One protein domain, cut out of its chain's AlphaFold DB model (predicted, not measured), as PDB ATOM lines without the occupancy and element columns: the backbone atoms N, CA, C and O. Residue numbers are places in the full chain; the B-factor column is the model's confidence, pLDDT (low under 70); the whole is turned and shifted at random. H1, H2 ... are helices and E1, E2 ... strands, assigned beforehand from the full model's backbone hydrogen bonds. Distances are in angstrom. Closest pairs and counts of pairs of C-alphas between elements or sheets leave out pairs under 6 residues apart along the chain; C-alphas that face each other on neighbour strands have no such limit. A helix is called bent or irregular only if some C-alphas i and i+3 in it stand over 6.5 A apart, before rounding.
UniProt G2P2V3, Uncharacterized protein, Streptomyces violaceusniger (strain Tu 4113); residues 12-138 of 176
ATOM      1  N   SER A  12      19.262  25.519  22.874       91.56
ATOM      2  CA  SER A  12      20.330  26.512  22.670       91.56
ATOM      3  C   SER A  12      20.785  26.615  21.208       91.56
ATOM      4  O   SER A  12      21.050  27.709  20.702       91.56
ATOM      5  N   VAL A  13      20.828  25.492  20.489       94.31
ATOM      6  CA  VAL A  13      21.150  25.458  19.056       94.31
ATOM      7  C   VAL A  13      19.976  25.979  18.227       94.31
ATOM      8  O   VAL A  13      20.181  26.741  17.281       94.31
ATOM      9  N   LEU A  14      18.743  25.613  18.591       95.50
ATOM     10  CA  LEU A  14      17.533  26.092  17.915       95.50
ATOM     11  C   LEU A  14      17.375  27.612  18.038       95.50
ATOM     12  O   LEU A  14      17.060  28.263  17.048       95.50
ATOM     13  N   GLU A  15      17.646  28.184  19.208       92.50
ATOM     14  CA  GLU A  15      17.636  29.632  19.443       92.50
ATOM     15  C   GLU A  15      18.758  30.340  18.677       92.50
ATOM     16  O   GLU A  15      18.560  31.432  18.146       92.50
ATOM     17  N   THR A  16      19.923  29.695  18.555       88.00
ATOM     18  CA  THR A  16      21.062  30.228  17.794       88.00
ATOM     19  C   THR A  16      20.776  30.291  16.291       88.00
ATOM     20  O   THR A  16      21.193  31.239  15.619       88.00
ATOM     21  N   LEU A  17      20.094  29.280  15.740       93.00
ATOM     22  CA  LEU A  17      19.908  29.124  14.293       93.00
ATOM     23  C   LEU A  17      18.538  29.552  13.773       93.00
ATOM     24  O   LEU A  17      18.441  29.898  12.597       93.00
ATOM     25  N   ALA A  18      17.506  29.545  14.617       94.75
ATOM     26  CA  ALA A  18      16.111  29.771  14.241       94.75
ATOM     27  C   ALA A  18      15.724  28.995  12.957       94.75
ATOM     28  O   ALA A  18      15.459  29.606  11.915       94.75
ATOM     29  N   PRO A  19      15.763  27.649  12.994       96.44
ATOM     30  CA  PRO A  19      15.671  26.838  11.788       96.44
ATOM     31  C   PRO A  19      14.263  26.822  11.185       96.44
ATOM     32  O   PRO A  19      13.268  26.714  11.899       96.44
ATOM     33  N   SER A  20      14.190  26.866   9.855       96.62
ATOM     34  CA  SER A  20      12.957  26.665   9.083       96.62
ATOM     35  C   SER A  20      12.709  25.193   8.757       96.62
ATOM     36  O   SER A  20      11.562  24.779   8.617       96.62
ATOM     37  N   ALA A  21      13.774  24.396   8.645       95.81
ATOM     38  CA  ALA A  21      13.698  22.954   8.450       95.81
ATOM     39  C   ALA A  21      14.899  22.254   9.093       95.81
ATOM     40  O   ALA A  21      15.970  22.841   9.262       95.81
ATOM     41  N   ARG A  22      14.711  20.982   9.448       95.31
ATOM     42  CA  ARG A  22      15.759  20.124  10.003       95.31
ATOM     43  C   ARG A  22      15.561  18.684   9.557       95.31
ATOM     44  O   ARG A  22      14.432  18.197   9.514       95.31
ATOM     45  N   ARG A  23      16.658  17.997   9.260       93.62
ATOM     46  CA  ARG A  23      16.657  16.597   8.840       93.62
ATOM     47  C   ARG A  23      17.869  15.881   9.412       93.62
ATOM     48  O   ARG A  23      18.989  16.361   9.273       93.62
ATOM     49  N   LEU A  24      17.654  14.722  10.023       91.94
ATOM     50  CA  LEU A  24      18.759  13.871  10.445       91.94
ATOM     51  C   LEU A  24      19.462  13.286   9.216       91.94
ATOM     52  O   LEU A  24      18.819  12.789   8.291       91.94
ATOM     53  N   VAL A  25      20.787  13.357   9.220       88.56
ATOM     54  CA  VAL A  25      21.649  12.903   8.126       88.56
ATOM     55  C   VAL A  25      22.454  11.679   8.531       88.56
ATOM     56  O   VAL A  25      22.632  10.766   7.732       88.56
ATOM     57  N   LEU A  26      22.954  11.677   9.766       86.69
ATOM     58  CA  LEU A  26      23.825  10.637  10.289       86.69
ATOM     59  C   LEU A  26      23.487  10.389  11.756       86.69
ATOM     60  O   LEU A  26      23.391  11.344  12.526       86.69
ATOM     61  N   ASN A  27      23.399   9.122  12.150       88.31
ATOM     62  CA  ASN A  27      23.460   8.695  13.542       88.31
ATOM     63  C   ASN A  27      24.512   7.589  13.671       88.31
ATOM     64  O   ASN A  27      24.325   6.473  13.187       88.31
ATOM     65  N   ARG A  28      25.666   7.896  14.274       85.06
ATOM     66  CA  ARG A  28      26.755   6.924  14.401       85.06
ATOM     67  C   ARG A  28      27.718   7.277  15.531       85.06
ATOM     68  O   ARG A  28      28.149   8.420  15.648       85.06
ATOM     69  N   ARG A  29      28.144   6.248  16.280       85.25
ATOM     70  CA  ARG A  29      29.272   6.293  17.238       85.25
ATOM     71  C   ARG A  29      29.202   7.487  18.203       85.25
ATOM     72  O   ARG A  29      30.115   8.302  18.241       85.25
ATOM     73  N   GLY A  30      28.109   7.600  18.958       90.25
ATOM     74  CA  GLY A  30      27.977   8.668  19.958       90.25
ATOM     75  C   GLY A  30      27.821  10.062  19.347       90.25
ATOM     76  O   GLY A  30      28.140  11.059  19.987       90.25
ATOM     77  N   SER A  31      27.386  10.154  18.087       91.31
ATOM     78  CA  SER A  31      27.122  11.439  17.452       91.31
ATOM     79  C   SER A  31      25.971  11.379  16.460       91.31
ATOM     80  O   SER A  31      25.774  10.379  15.762       91.31
ATOM     81  N   THR A  32      25.239  12.486  16.364       93.81
ATOM     82  CA  THR A  32      24.305  12.735  15.266       93.81
ATOM     83  C   THR A  32      24.751  13.936  14.463       93.81
ATOM     84  O   THR A  32      25.363  14.860  15.002       93.81
ATOM     85  N   VAL A  33      24.418  13.942  13.174       92.69
ATOM     86  CA  VAL A  33      24.501  15.156  12.371       92.69
ATOM     87  C   VAL A  33      23.185  15.449  11.690       92.69
ATOM     88  O   VAL A  33      22.561  14.572  11.091       92.69
ATOM     89  N   TRP A  34      22.807  16.715  11.764       94.38
ATOM     90  CA  TRP A  34      21.589  17.261  11.217       94.38
ATOM     91  C   TRP A  34      21.904  18.269  10.129       94.38
ATOM     92  O   TRP A  34      22.798  19.104  10.253       94.38
ATOM     93  N   ASP A  35      21.116  18.186   9.078       93.06
ATOM     94  CA  ASP A  35      20.987  19.174   8.032       93.06
ATOM     95  C   ASP A  35      19.922  20.183   8.447       93.06
ATOM     96  O   ASP A  35      18.763  19.811   8.657       93.06
ATOM     97  N   VAL A  36      20.328  21.434   8.635       95.50
ATOM     98  CA  VAL A  36      19.488  22.486   9.203       95.50
ATOM     99  C   VAL A  36      19.425  23.668   8.249       95.50
ATOM    100  O   VAL A  36      20.439  24.284   7.920       95.50
ATOM    101  N   GLU A  37      18.214  24.013   7.830       96.50
ATOM    102  CA  GLU A  37      17.947  25.179   6.995       96.50
ATOM    103  C   GLU A  37      17.514  26.358   7.861       96.50
ATOM    104  O   GLU A  37      16.710  26.216   8.783       96.50
ATOM    105  N   THR A  38      18.050  27.535   7.553       95.69
ATOM    106  CA  THR A  38      17.753  28.797   8.236       95.69
ATOM    107  C   THR A  38      17.626  29.912   7.201       95.69
ATOM    108  O   THR A  38      18.073  29.779   6.059       95.69
ATOM    109  N   TRP A  39      17.128  31.075   7.616       94.56
ATOM    110  CA  TRP A  39      17.129  32.267   6.763       94.56
ATOM    111  C   TRP A  39      18.540  32.779   6.411       94.56
ATOM    112  O   TRP A  39      18.696  33.518   5.442       94.56
ATOM    113  N   ARG A  40      19.571  32.393   7.178       90.56
ATOM    114  CA  ARG A  40      20.981  32.767   6.953       90.56
ATOM    115  C   ARG A  40      21.730  31.785   6.054       90.56
ATOM    116  O   ARG A  40      22.894  32.022   5.742       90.56
ATOM    117  N   GLY A  41      21.093  30.684   5.666       92.00
ATOM    118  CA  GLY A  41      21.712  29.601   4.914       92.00
ATOM    119  C   GLY A  41      21.525  28.244   5.581       92.00
ATOM    120  O   GLY A  41      20.763  28.086   6.537       92.00
ATOM    121  N   ARG A  42      22.228  27.252   5.038       93.00
ATOM    122  CA  ARG A  42      22.150  25.851   5.451       93.00
ATOM    123  C   ARG A  42      23.373  25.492   6.287       93.00
ATOM    124  O   ARG A  42      24.491  25.873   5.941       93.00
ATOM    125  N   PHE A  43      23.154  24.757   7.367       93.81
ATOM    126  CA  PHE A  43      24.163  24.414   8.359       93.81
ATOM    127  C   PHE A  43      24.143  22.917   8.657       93.81
ATOM    128  O   PHE A  43      23.096  22.273   8.614       93.81
ATOM    129  N   ALA A  44      25.313  22.375   8.984       93.88
ATOM    130  CA  ALA A  44      25.434  21.089   9.645       93.88
ATOM    131  C   ALA A  44      25.485  21.321  11.160       93.88
ATOM    132  O   ALA A  44      26.336  22.072  11.638       93.88
ATOM    133  N   VAL A  45      24.590  20.669  11.901       96.06
ATOM    134  CA  VAL A  45      24.588  20.643  13.372       96.06
ATOM    135  C   VAL A  45      25.023  19.259  13.821       96.06
ATOM    136  O   VAL A  45      24.291  18.291  13.608       96.06
ATOM    137  N   LYS A  46      26.193  19.152  14.448       95.69
ATOM    138  CA  LYS A  46      26.697  17.892  15.004       95.69
ATOM    139  C   LYS A  46      26.504  17.885  16.512       95.69
ATOM    140  O   LYS A  46      26.970  18.800  17.188       95.69
ATOM    141  N   LEU A  47      25.857  16.847  17.029       96.75
ATOM    142  CA  LEU A  47      25.706  16.602  18.463       96.75
ATOM    143  C   LEU A  47      26.560  15.408  18.860       96.75
ATOM    144  O   LEU A  47      26.625  14.426  18.123       96.75
ATOM    145  N   GLY A  48      27.181  15.490  20.027       95.88
ATOM    146  CA  GLY A  48      27.980  14.432  20.626       95.88
ATOM    147  C   GLY A  48      27.380  14.047  21.962       95.88
ATOM    148  O   GLY A  48      26.980  14.918  22.733       95.88
ATOM    149  N   TYR A  49      27.327  12.748  22.214       96.31
ATOM    150  CA  TYR A  49      26.849  12.138  23.449       96.31
ATOM    151  C   TYR A  49      27.698  10.899  23.761       96.31
ATOM    152  O   TYR A  49      28.310  10.336  22.843       96.31
ATOM    153  N   PRO A  50      27.801  10.484  25.034       95.12
ATOM    154  CA  PRO A  50      28.606   9.329  25.404       95.12
ATOM    155  C   PRO A  50      28.062   8.057  24.747       95.12
ATOM    156  O   PRO A  50      26.854   7.893  24.562       95.12
ATOM    157  N   ILE A  51      28.963   7.143  24.388       91.88
ATOM    158  CA  ILE A  51      28.573   5.759  24.102       91.88
ATOM    159  C   ILE A  51      28.580   5.003  25.426       91.88
ATOM    160  O   ILE A  51      29.617   4.923  26.082       91.88
ATOM    161  N   GLU A  52      27.434   4.438  25.786       91.75
ATOM    162  CA  GLU A  52      27.295   3.601  26.975       91.75
ATOM    163  C   GLU A  52      28.142   2.330  26.874       91.75
ATOM    164  O   GLU A  52      28.307   1.749  25.796       91.75
ATOM    165  N   ALA A  53      28.655   1.879  28.018       91.56
ATOM    166  CA  ALA A  53      29.346   0.602  28.101       91.56
ATOM    167  C   ALA A  53      28.388  -0.552  27.768       91.56
ATOM    168  O   ALA A  53      27.214  -0.548  28.144       91.56
ATOM    169  N   THR A  54      28.905  -1.577  27.100       90.44
ATOM    170  CA  THR A  54      28.206  -2.852  26.910       90.44
ATOM    171  C   THR A  54      28.931  -3.953  27.676       90.44
ATOM    172  O   THR A  54      29.995  -3.739  28.251       90.44
ATOM    173  N   SER A  55      28.385  -5.169  27.667       91.62
ATOM    174  CA  SER A  55      29.084  -6.337  28.218       91.62
ATOM    175  C   SER A  55      30.398  -6.664  27.498       91.62
ATOM    176  O   SER A  55      31.191  -7.442  28.018       91.62
ATOM    177  N   GLU A  56      30.611  -6.117  26.298       89.69
ATOM    178  CA  GLU A  56      31.758  -6.423  25.437       89.69
ATOM    179  C   GLU A  56      32.736  -5.249  25.292       89.69
ATOM    180  O   GLU A  56      33.902  -5.470  24.975       89.69
ATOM    181  N   TRP A  57      32.281  -4.011  25.511       88.19
ATOM    182  CA  TRP A  57      33.063  -2.804  25.251       88.19
ATOM    183  C   TRP A  57      32.885  -1.773  26.360       88.19
ATOM    184  O   TRP A  57      31.767  -1.511  26.805       88.19
ATOM    185  N   GLU A  58      33.987  -1.143  26.760       92.06
ATOM    186  CA  GLU A  58      33.951  -0.001  27.671       92.06
ATOM    187  C   GLU A  58      33.219   1.191  27.038       92.06
ATOM    188  O   GLU A  58      33.228   1.386  25.815       92.06
ATOM    189  N   GLY A  59      32.590   1.994  27.896       90.81
ATOM    190  CA  GLY A  59      31.938   3.232  27.490       90.81
ATOM    191  C   GLY A  59      32.944   4.233  26.925       90.81
ATOM    192  O   GLY A  59      34.120   4.247  27.286       90.81
ATOM    193  N   GLN A  60      32.476   5.089  26.024       91.69
ATOM    194  CA  GLN A  60      33.304   6.097  25.366       91.69
ATOM    195  C   GLN A  60      32.769   7.484  25.701       91.69
ATOM    196  O   GLN A  60      32.115   8.121  24.886       91.69
ATOM    197  N   GLU A  61      33.048   7.970  26.911       91.94
ATOM    198  CA  GLU A  61      32.602   9.302  27.355       91.94
ATOM    199  C   GLU A  61      33.160  10.429  26.478       91.94
ATOM    200  O   GLU A  61      32.516  11.453  26.255       91.94
ATOM    201  N   TRP A  62      34.355  10.224  25.919       87.75
ATOM    202  CA  TRP A  62      35.034  11.211  25.088       87.75
ATOM    203  C   TRP A  62      34.252  11.579  23.816       87.75
ATOM    204  O   TRP A  62      34.445  12.683  23.302       87.75
ATOM    205  N   THR A  63      33.345  10.721  23.322       90.25
ATOM    206  CA  THR A  63      32.528  11.021  22.129       90.25
ATOM    207  C   THR A  63      31.598  12.210  22.362       90.25
ATOM    208  O   THR A  63      31.319  12.964  21.431       90.25
ATOM    209  N   ALA A  64      31.204  12.449  23.617       94.88
ATOM    210  CA  ALA A  64      30.430  13.615  24.019       94.88
ATOM    211  C   ALA A  64      31.182  14.935  23.770       94.88
ATOM    212  O   ALA A  64      30.568  15.953  23.455       94.88
ATOM    213  N   LEU A  65      32.516  14.923  23.859       93.56
ATOM    214  CA  LEU A  65      33.374  16.109  23.734       93.56
ATOM    215  C   LEU A  65      33.853  16.369  22.300       93.56
ATOM    216  O   LEU A  65      34.384  17.444  22.007       93.56
ATOM    217  N   ALA A  66      33.704  15.390  21.406       90.31
ATOM    218  CA  ALA A  66      34.264  15.454  20.061       90.31
ATOM    219  C   ALA A  66      33.754  16.657  19.233       90.31
ATOM    220  O   ALA A  66      34.584  17.330  18.618       90.31
ATOM    221  N   PRO A  67      32.450  17.012  19.227       93.94
ATOM    222  CA  PRO A  67      31.972  18.154  18.444       93.94
ATOM    223  C   PRO A  67      32.570  19.503  18.852       93.94
ATOM    224  O   PRO A  67      32.969  20.264  17.969       93.94
ATOM    225  N   ALA A  68      32.671  19.819  20.148       92.38
ATOM    226  CA  ALA A  68      33.292  21.075  20.573       92.38
ATOM    227  C   ALA A  68      34.785  21.125  20.235       92.38
ATOM    228  O   ALA A  68      35.263  22.172  19.801       92.38
ATOM    229  N   ARG A  69      35.510  20.004  20.364       89.94
ATOM    230  CA  ARG A  69      36.919  19.918  19.942       89.94
ATOM    231  C   ARG A  69      37.069  20.218  18.453       89.94
ATOM    232  O   ARG A  69      37.884  21.054  18.076       89.94
ATOM    233  N   GLU A  70      36.229  19.609  17.621       88.25
ATOM    234  CA  GLU A  70      36.176  19.890  16.184       88.25
ATOM    235  C   GLU A  70      35.868  21.372  15.908       88.25
ATOM    236  O   GLU A  70      36.565  22.021  15.129       88.25
ATOM    237  N   GLY A  71      34.871  21.941  16.591       90.44
ATOM    238  CA  GLY A  71      34.510  23.352  16.455       90.44
ATOM    239  C   GLY A  71      35.643  24.305  16.853       90.44
ATOM    240  O   GLY A  71      35.863  25.316  16.182       90.44
ATOM    241  N   ALA A  72      36.392  23.978  17.907       90.12
ATOM    242  CA  ALA A  72      37.540  24.755  18.367       90.12
ATOM    243  C   ALA A  72      38.679  24.748  17.337       90.12
ATOM    244  O   ALA A  72      39.197  25.813  16.991       90.12
ATOM    245  N   VAL A  73      39.011  23.577  16.780       85.19
ATOM    246  CA  VAL A  73      40.014  23.443  15.709       85.19
ATOM    247  C   VAL A  73      39.592  24.238  14.473       85.19
ATOM    248  O   VAL A  73      40.385  25.003  13.926       85.19
ATOM    249  N   LEU A  74      38.331  24.126  14.047       86.00
ATOM    250  CA  LEU A  74      37.824  24.863  12.887       86.00
ATOM    251  C   LEU A  74      37.893  26.386  13.083       86.00
ATOM    252  O   LEU A  74      38.300  27.095  12.160       86.00
ATOM    253  N   ARG A  75      37.563  26.899  14.278       86.25
ATOM    254  CA  ARG A  75      37.751  28.325  14.594       86.25
ATOM    255  C   ARG A  75      39.219  28.736  14.546       86.25
ATOM    256  O   ARG A  75      39.520  29.793  14.000       86.25
ATOM    257  N   HIS A  76      40.125  27.909  15.065       85.25
ATOM    258  CA  HIS A  76      41.561  28.191  15.015       85.25
ATOM    259  C   HIS A  76      42.096  28.222  13.574       85.25
ATOM    260  O   HIS A  76      42.952  29.034  13.236       85.25
ATOM    261  N   LEU A  77      41.533  27.402  12.684       82.25
ATOM    262  CA  LEU A  77      41.811  27.431  11.245       82.25
ATOM    263  C   LEU A  77      41.134  28.607  10.509       82.25
ATOM    264  O   LEU A  77      41.075  28.600   9.277       82.25
ATOM    265  N   ASN A  78      40.629  29.607  11.243       83.38
ATOM    266  CA  ASN A  78      39.920  30.783  10.736       83.38
ATOM    267  C   ASN A  78      38.757  30.413   9.804       83.38
ATOM    268  O   ASN A  78      38.564  31.017   8.747       83.38
ATOM    269  N   ARG A  79      37.993  29.372  10.164       81.75
ATOM    270  CA  ARG A  79      36.744  29.052   9.471       81.75
ATOM    271  C   ARG A  79      35.616  29.902  10.034       81.75
ATOM    272  O   ARG A  79      35.244  29.779  11.201       81.75
ATOM    273  N   ASP A  80      35.071  30.750   9.172       80.38
ATOM    274  CA  ASP A  80      33.921  31.583   9.495       80.38
ATOM    275  C   ASP A  80      32.675  30.737   9.777       80.38
ATOM    276  O   ASP A  80      32.530  29.607   9.304       80.38
ATOM    277  N   HIS A  81      31.739  31.325  10.524       85.00
ATOM    278  CA  HIS A  81      30.424  30.742  10.809       85.00
ATOM    279  C   HIS A  81      30.460  29.390  11.538       85.00
ATOM    280  O   HIS A  81      29.514  28.607  11.438       85.00
ATOM    281  N   VAL A  82      31.523  29.144  12.308       89.94
ATOM    282  CA  VAL A  82      31.618  27.999  13.216       89.94
ATOM    283  C   VAL A  82      31.244  28.412  14.636       89.94
ATOM    284  O   VAL A  82      31.801  29.357  15.206       89.94
ATOM    285  N   SER A  83      30.325  27.661  15.230       93.06
ATOM    286  CA  SER A  83      29.927  27.789  16.632       93.06
ATOM    287  C   SER A  83      29.944  26.435  17.308       93.06
ATOM    288  O   SER A  83      29.717  25.420  16.664       93.06
ATOM    289  N   TYR A  84      30.222  26.408  18.602       95.00
ATOM    290  CA  TYR A  84      30.176  25.195  19.405       95.00
ATOM    291  C   TYR A  84      29.828  25.547  20.846       95.00
ATOM    292  O   TYR A  84      29.977  26.703  21.256       95.00
ATOM    293  N   GLY A  85      29.378  24.554  21.599       95.44
ATOM    294  CA  GLY A  85      29.040  24.709  23.005       95.44
ATOM    295  C   GLY A  85      28.604  23.399  23.640       95.44
ATOM    296  O   GLY A  85      28.667  22.336  23.018       95.44
ATOM    297  N   ASP A  86      28.143  23.506  24.877       97.19
ATOM    298  CA  ASP A  86      27.682  22.375  25.674       97.19
ATOM    299  C   ASP A  86      26.157  22.208  25.579       97.19
ATOM    300  O   ASP A  86      25.414  23.129  25.210       97.19
ATOM    301  N   TRP A  87      25.687  21.010  25.908       96.69
ATOM    302  CA  TRP A  87      24.281  20.659  26.112       96.69
ATOM    303  C   TRP A  87      24.187  19.506  27.123       96.69
ATOM    304  O   TRP A  87      25.205  19.012  27.597       96.69
ATOM    305  N   GLU A  88      22.969  19.073  27.460       96.44
ATOM    306  CA  GLU A  88      22.704  18.113  28.548       96.44
ATOM    307  C   GLU A  88      23.545  16.826  28.487       96.44
ATOM    308  O   GLU A  88      23.959  16.320  29.527       96.44
ATOM    309  N   HIS A  89      23.837  16.316  27.286       95.88
ATOM    310  CA  HIS A  89      24.517  15.029  27.106       95.88
ATOM    311  C   HIS A  89      25.934  15.136  26.529       95.88
ATOM    312  O   HIS A  89      26.547  14.111  26.237       95.88
ATOM    313  N   GLY A  90      26.481  16.340  26.351       96.69
ATOM    314  CA  GLY A  90      27.819  16.506  25.794       96.69
ATOM    315  C   GLY A  90      28.026  17.865  25.156       96.69
ATOM    316  O   GLY A  90      27.683  18.900  25.720       96.69
ATOM    317  N   THR A  91      28.572  17.859  23.945       97.50
ATOM    318  CA  THR A  91      28.865  19.074  23.186       97.50
ATOM    319  C   THR A  91      28.236  19.045  21.802       97.50
ATOM    320  O   THR A  91      27.858  17.990  21.283       97.50
ATOM    321  N   TRP A  92      28.113  20.218  21.196       97.38
ATOM    322  CA  TRP A  92      27.640  20.391  19.832       97.38
ATOM    323  C   TRP A  92      28.551  21.336  19.057       97.38
ATOM    324  O   TRP A  92      29.235  22.181  19.638       97.38
ATOM    325  N   ASN A  93      28.529  21.219  17.731       95.69
ATOM    326  CA  ASN A  93      29.036  22.252  16.838       95.69
ATOM    327  C   ASN A  93      28.055  22.543  15.698       95.69
ATOM    328  O   ASN A  93      27.187  21.737  15.356       95.69
ATOM    329  N   VAL A  94      28.203  23.735  15.139       95.19
ATOM    330  CA  VAL A  94      27.522  24.216  13.951       95.19
ATOM    331  C   VAL A  94      28.577  24.701  12.979       95.19
ATOM    332  O   VAL A  94      29.450  25.485  13.353       95.19
ATOM    333  N   GLN A  95      28.458  24.270  11.732       92.81
ATOM    334  CA  GLN A  95      29.304  24.706  10.627       92.81
ATOM    335  C   GLN A  95      28.462  24.894   9.359       92.81
ATOM    336  O   GLN A  95      27.385  24.295   9.249       92.81
ATOM    337  N   PRO A  96      28.910  25.710   8.390       91.38
ATOM    338  CA  PRO A  96      28.242  25.819   7.100       91.38
ATOM    339  C   PRO A  96      28.026  24.452   6.445       91.38
ATOM    340  O   PRO A  96      28.884  23.569   6.491       91.38
ATOM    341  N   TRP A  97      26.875  24.273   5.802       87.69
ATOM    342  CA  TRP A  97      26.614  23.067   5.030       87.69
ATOM    343  C   TRP A  97      27.410  23.084   3.727       87.69
ATOM    344  O   TRP A  97      27.241  23.965   2.880       87.69
ATOM    345  N   HIS A  98      28.237  22.063   3.523       81.12
ATOM    346  CA  HIS A  98      28.989  21.897   2.287       81.12
ATOM    347  C   HIS A  98      28.262  20.936   1.346       81.12
ATOM    348  O   HIS A  98      28.165  19.740   1.623       81.12
ATOM    349  N   GLN A  99      27.783  21.457   0.214       75.06
ATOM    350  CA  GLN A  99      27.182  20.652  -0.852       75.06
ATOM    351  C   GLN A  99      28.238  19.827  -1.601       75.06
ATOM    352  O   GLN A  99      29.330  20.324  -1.890       75.06
ATOM    353  N   GLY A 100      27.888  18.591  -1.960       69.69
ATOM    354  CA  GLY A 100      28.705  17.693  -2.780       69.69
ATOM    355  C   GLY A 100      28.645  16.242  -2.309       69.69
ATOM    356  O   GLY A 100      28.036  15.939  -1.284       69.69
ATOM    357  N   ASN A 101      29.345  15.362  -3.022       66.06
ATOM    358  CA  ASN A 101      29.522  13.958  -2.644       66.06
ATOM    359  C   ASN A 101      30.716  13.804  -1.689       66.06
ATOM    360  O   ASN A 101      31.662  14.601  -1.738       66.06
ATOM    361  N   SER A 102      30.672  12.824  -0.785       71.75
ATOM    362  CA  SER A 102      31.873  12.431  -0.038       71.75
ATOM    363  C   SER A 102      32.859  11.732  -0.984       71.75
ATOM    364  O   SER A 102      32.439  11.165  -1.997       71.75
ATOM    365  N   LEU A 103      34.162  11.724  -0.676       72.06
ATOM    366  CA  LEU A 103      35.104  10.865  -1.413       72.06
ATOM    367  C   LEU A 103      34.689   9.393  -1.355       72.06
ATOM    368  O   LEU A 103      34.891   8.658  -2.317       72.06
ATOM    369  N   TYR A 104      34.103   8.954  -0.239       75.69
ATOM    370  CA  TYR A 104      33.554   7.612  -0.140       75.69
ATOM    371  C   TYR A 104      32.515   7.377  -1.242       75.69
ATOM    372  O   TYR A 104      32.657   6.420  -1.997       75.69
ATOM    373  N   ASP A 105      31.531   8.251  -1.414       76.94
ATOM    374  CA  ASP A 105      30.506   8.074  -2.450       76.94
ATOM    375  C   ASP A 105      31.094   8.204  -3.859       76.94
ATOM    376  O   ASP A 105      30.825   7.364  -4.714       76.94
ATOM    377  N   LEU A 106      31.976   9.186  -4.080       75.88
ATOM    378  CA  LEU A 106      32.667   9.371  -5.363       75.88
ATOM    379  C   LEU A 106      33.468   8.137  -5.769       75.88
ATOM    380  O   LEU A 106      33.452   7.745  -6.930       75.88
ATOM    381  N   TRP A 107      34.131   7.489  -4.810       80.56
ATOM    382  CA  TRP A 107      34.930   6.296  -5.063       80.56
ATOM    383  C   TRP A 107      34.159   4.989  -4.931       80.56
ATOM    384  O   TRP A 107      34.766   3.921  -5.018       80.56
ATOM    385  N   GLN A 108      32.840   5.027  -4.723       83.19
ATOM    386  CA  GLN A 108      32.022   3.814  -4.700       83.19
ATOM    387  C   GLN A 108      32.241   2.942  -5.951       83.19
ATOM    388  O   GLN A 108      32.461   1.741  -5.765       83.19
ATOM    389  N   PRO A 109      32.281   3.490  -7.187       81.69
ATOM    390  CA  PRO A 109      32.523   2.685  -8.384       81.69
ATOM    391  C   PRO A 109      33.891   2.000  -8.382       81.69
ATOM    392  O   PRO A 109      34.018   0.927  -8.952       81.69
ATOM    393  N   HIS A 110      34.892   2.587  -7.714       80.00
ATOM    394  CA  HIS A 110      36.263   2.071  -7.649       80.00
ATOM    395  C   HIS A 110      36.463   0.992  -6.577       80.00
ATOM    396  O   HIS A 110      37.483   0.307  -6.558       80.00
ATOM    397  N   ARG A 111      35.501   0.840  -5.657       77.12
ATOM    398  CA  ARG A 111      35.522  -0.195  -4.610       77.12
ATOM    399  C   ARG A 111      34.803  -1.480  -5.025       77.12
ATOM    400  O   ARG A 111      34.783  -2.435  -4.249       77.12
ATOM    401  N   ALA A 112      34.205  -1.520  -6.214       74.12
ATOM    402  CA  ALA A 112      33.535  -2.709  -6.723       74.12
ATOM    403  C   ALA A 112      34.558  -3.764  -7.193       74.12
ATOM    404  O   ALA A 112      35.587  -3.445  -7.785       74.12
ATOM    405  N   GLN A 113      34.277  -5.043  -6.932       63.78
ATOM    406  CA  GLN A 113      35.233  -6.139  -7.150       63.78
ATOM    407  C   GLN A 113      35.445  -6.531  -8.627       63.78
ATOM    408  O   GLN A 113      36.290  -7.376  -8.906       63.78
ATOM    409  N   VAL A 114      34.716  -5.941  -9.584       65.88
ATOM    410  CA  VAL A 114      34.805  -6.320 -11.005       65.88
ATOM    411  C   VAL A 114      35.009  -5.085 -11.878       65.88
ATOM    412  O   VAL A 114      34.139  -4.224 -11.939       65.88
ATOM    413  N   ALA A 115      36.162  -5.036 -12.557       63.41
ATOM    414  CA  ALA A 115      36.536  -4.033 -13.561       63.41
ATOM    415  C   ALA A 115      36.306  -2.572 -13.127       63.41
ATOM    416  O   ALA A 115      35.750  -1.765 -13.872       63.41
ATOM    417  N   SER A 116      36.749  -2.237 -11.916       68.00
ATOM    418  CA  SER A 116      36.725  -0.860 -11.431       68.00
ATOM    419  C   SER A 116      37.674   0.011 -12.265       68.00
ATOM    420  O   SER A 116      38.858  -0.326 -12.355       68.00
ATOM    421  N   PRO A 117      37.204   1.119 -12.870       73.56
ATOM    422  CA  PRO A 117      38.102   2.094 -13.487       73.56
ATOM    423  C   PRO A 117      39.056   2.661 -12.426       73.56
ATOM    424  O   PRO A 117      38.738   2.631 -11.238       73.56
ATOM    425  N   GLU A 118      40.216   3.186 -12.818       74.44
ATOM    426  CA  GLU A 118      41.088   3.871 -11.857       74.44
ATOM    427  C   GLU A 118      40.437   5.179 -11.368       74.44
ATOM    428  O   GLU A 118      39.805   5.883 -12.166       74.44
ATOM    429  N   PRO A 119      40.566   5.526 -10.073       72.56
ATOM    430  CA  PRO A 119      40.110   6.812  -9.567       72.56
ATOM    431  C   PRO A 119      40.876   7.965 -10.214       72.56
ATOM    432  O   PRO A 119      42.082   7.891 -10.455       72.56
ATOM    433  N   GLY A 120      40.172   9.068 -10.470       75.06
ATOM    434  CA  GLY A 120      40.784  10.269 -11.026       75.06
ATOM    435  C   GLY A 120      41.838  10.849 -10.079       75.06
ATOM    436  O   GLY A 120      41.530  11.242  -8.954       75.06
ATOM    437  N   LEU A 121      43.083  10.978 -10.551       82.81
ATOM    438  CA  LEU A 121      44.196  11.505  -9.747       82.81
ATOM    439  C   LEU A 121      43.965  12.934  -9.233       82.81
ATOM    440  O   LEU A 121      44.539  13.312  -8.215       82.81
ATOM    441  N   GLY A 122      43.115  13.724  -9.896       81.38
ATOM    442  CA  GLY A 122      42.783  15.083  -9.459       81.38
ATOM    443  C   GLY A 122      42.120  15.130  -8.078       81.38
ATOM    444  O   GLY A 122      42.397  16.034  -7.294       81.38
ATOM    445  N   GLU A 123      41.299  14.134  -7.742       75.81
ATOM    446  CA  GLU A 123      40.617  14.073  -6.443       75.81
ATOM    447  C   GLU A 123      41.609  13.727  -5.332       75.81
ATOM    448  O   GLU A 123      41.638  14.380  -4.289       75.81
ATOM    449  N   ALA A 124      42.478  12.745  -5.591       80.12
ATOM    450  CA  ALA A 124      43.555  12.370  -4.685       80.12
ATOM    451  C   ALA A 124      44.535  13.533  -4.460       80.12
ATOM    452  O   ALA A 124      44.895  13.815  -3.316       80.12
ATOM    453  N   LEU A 125      44.911  14.249  -5.528       82.25
ATOM    454  CA  LEU A 125      45.769  15.430  -5.448       82.25
ATOM    455  C   LEU A 125      45.132  16.523  -4.584       82.25
ATOM    456  O   LEU A 125      45.781  17.011  -3.666       82.25
ATOM    457  N   SER A 126      43.855  16.847  -4.804       77.88
ATOM    458  CA  SER A 126      43.153  17.857  -4.002       77.88
ATOM    459  C   SER A 126      43.141  17.511  -2.507       77.88
ATOM    460  O   SER A 126      43.297  18.385  -1.653       77.88
ATOM    461  N   CYS A 127      43.011  16.226  -2.170       78.88
ATOM    462  CA  CYS A 127      43.057  15.768  -0.783       78.88
ATOM    463  C   CYS A 127      44.462  15.874  -0.190       78.88
ATOM    464  O   CYS A 127      44.615  16.334   0.941       78.88
ATOM    465  N   ALA A 128      45.486  15.498  -0.958       85.25
ATOM    466  CA  ALA A 128      46.878  15.644  -0.552       85.25
ATOM    467  C   ALA A 128      47.248  17.119  -0.322       85.25
ATOM    468  O   ALA A 128      47.888  17.438   0.677       85.25
ATOM    469  N   GLU A 129      46.792  18.027  -1.188       85.00
ATOM    470  CA  GLU A 129      46.985  19.473  -1.036       85.00
ATOM    471  C   GLU A 129      46.301  20.016   0.226       85.00
ATOM    472  O   GLU A 129      46.897  20.807   0.956       85.00
ATOM    473  N   ALA A 130      45.079  19.564   0.530       79.12
ATOM    474  CA  ALA A 130      44.369  19.959   1.745       79.12
ATOM    475  C   ALA A 130      45.094  19.490   3.020       79.12
ATOM    476  O   ALA A 130      45.257  20.267   3.963       79.12
ATOM    477  N   VAL A 131      45.581  18.246   3.034       83.44
ATOM    478  CA  VAL A 131      46.371  17.699   4.150       83.44
ATOM    479  C   VAL A 131      47.702  18.439   4.288       83.44
ATOM    480  O   VAL A 131      48.091  18.806   5.393       83.44
ATOM    481  N   ALA A 132      48.379  18.727   3.176       85.94
ATOM    482  CA  ALA A 132      49.613  19.503   3.183       85.94
ATOM    483  C   ALA A 132      49.393  20.924   3.725       85.94
ATOM    484  O   ALA A 132      50.206  21.409   4.509       85.94
ATOM    485  N   ALA A 133      48.284  21.577   3.366       80.44
ATOM    486  CA  ALA A 133      47.924  22.887   3.902       80.44
ATOM    487  C   ALA A 133      47.655  22.842   5.415       80.44
ATOM    488  O   ALA A 133      48.087  23.742   6.135       80.44
ATOM    489  N   LEU A 134      47.000  21.785   5.906       81.38
ATOM    490  CA  LEU A 134      46.787  21.569   7.338       81.38
ATOM    491  C   LEU A 134      48.124  21.401   8.080       81.38
ATOM    492  O   LEU A 134      48.365  22.078   9.078       81.38
ATOM    493  N   HIS A 135      49.028  20.578   7.540       85.31
ATOM    494  CA  HIS A 135      50.372  20.382   8.094       85.31
ATOM    495  C   HIS A 135      51.198  21.675   8.078       85.31
ATOM    496  O   HIS A 135      51.886  21.981   9.049       85.31
ATOM    497  N   ALA A 136      51.107  22.466   7.007       84.56
ATOM    498  CA  ALA A 136      51.774  23.763   6.910       84.56
ATOM    499  C   ALA A 136      51.250  24.780   7.939       84.56
ATOM    500  O   ALA A 136      51.971  25.708   8.297       84.56
ATOM    501  N   ALA A 137      50.021  24.598   8.430       76.94
ATOM    502  CA  ALA A 137      49.449  25.370   9.530       76.94
ATOM    503  C   ALA A 137      49.817  24.815  10.923       76.94
ATOM    504  O   ALA A 137      49.362  25.356  11.924       76.94
ATOM    505  N   GLY A 138      50.626  23.751  11.005       82.69
ATOM    506  CA  GLY A 138      51.047  23.133  12.267       82.69
ATOM    507  C   GLY A 138      50.064  22.106  12.837       82.69
ATOM    508  O   GLY A 138      50.242  21.663  13.968       82.69
TER     509      GLY A 138
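What this domain is: This is residues 12 to 138 of the 176 residues of an uncharacterized protein of Streptomyces violaceusniger (strain Tu 4113) (UniProt G2P2V3). One strongly twisted sheet of five antiparallel strands has the helix H2 over one face and the short helix H1 on the opposite face. Beyond the sheet, the part from H3 through H4 to H5 makes an arm that leads away and folds back, with the long helix H5 apart from the sheet; residues 128 to 133 of H5 stand free. The printed part has 127 residues, with five named helices and five named strands in the order H1 E1 E2 E3 H2 E4 E5 H3 H4 H5. The sheet's order is E1 E2 E3 E5 E4, and the class is mixed, helices and strands. The whole is loose, with a radius of gyration of the C-alphas of 17.5 A and spans of 49 by 44 by 35 A.

Where its parts are: In the sheet, E1 is residues 21 to 28, 21.5 A long, E2 residues 31 to 38, 21.8 A, E3 residues 41 to 48, 22.7 A, E5 residues 90 to 96, 20.9 A, and E4 residues 83 to 87, 13.1 A. H2, residues 61 to 76, is 24.3 A long. It is irregular, with C-alphas 64 and 67 7.4 A apart, and has a kink of 32 degrees near residue 68. H1, residues 12 to 17, begins at C-alpha 12 (20.330, 26.512, 22.670). H3 is residues 103 to 106 and H4 residues 108 to 111. H5, residues 121 to 136, is 22.0 A long and ends at C-alpha 136 (51.774, 23.763, 6.910).

How they stand to each other: E1, E2 and E3 form a meander, each strand the antiparallel neighbour of the one before. Within hydrogen-bond range are N 23 and O 35 of the hairpin E1 and E2, 2.8 A, and N 34 and O 45 of the hairpin E2 and E3, 2.8 A. E3 and E5 have N 44 and O 95 at 2.8 A; the hairpin E4 and E5 has N 94 and O 83 at 2.7 A. E3, H2 and E4 make a split strand-helix-strand unit, two strands running the same way with E5 between them, and its crossover is right-handed. H2 is on the sheet at a height of 7.8 A, over E5 and E4; its closest C-alphas to E5 are Ala 64 and Gly 90, 4.3 A. It runs slantwise to the strands, only just, at 33 degrees to E5 on the local plane. H1 is on the opposite face; its closest C-alphas to E2 are Leu 17 and Thr 38, 6.4 A. H3, H4 and H5 are not on the sheet; H3 and H4 meet only through their link. Every O i to N i+4 pair is within range in H1 and H5, 9 of 12 in H2, and H3 and H4 are too short for such a pair.

The domain as a whole: The two C-alphas farthest apart are those of Glu 15 and Ala 115, 50.8 A. The printed part has no cut. The link from E3 to H2, residues 49 to 60, is long. Mean pLDDT of the printed part is 87.2; residues 100 to 101 and 113 to 116 are under 70.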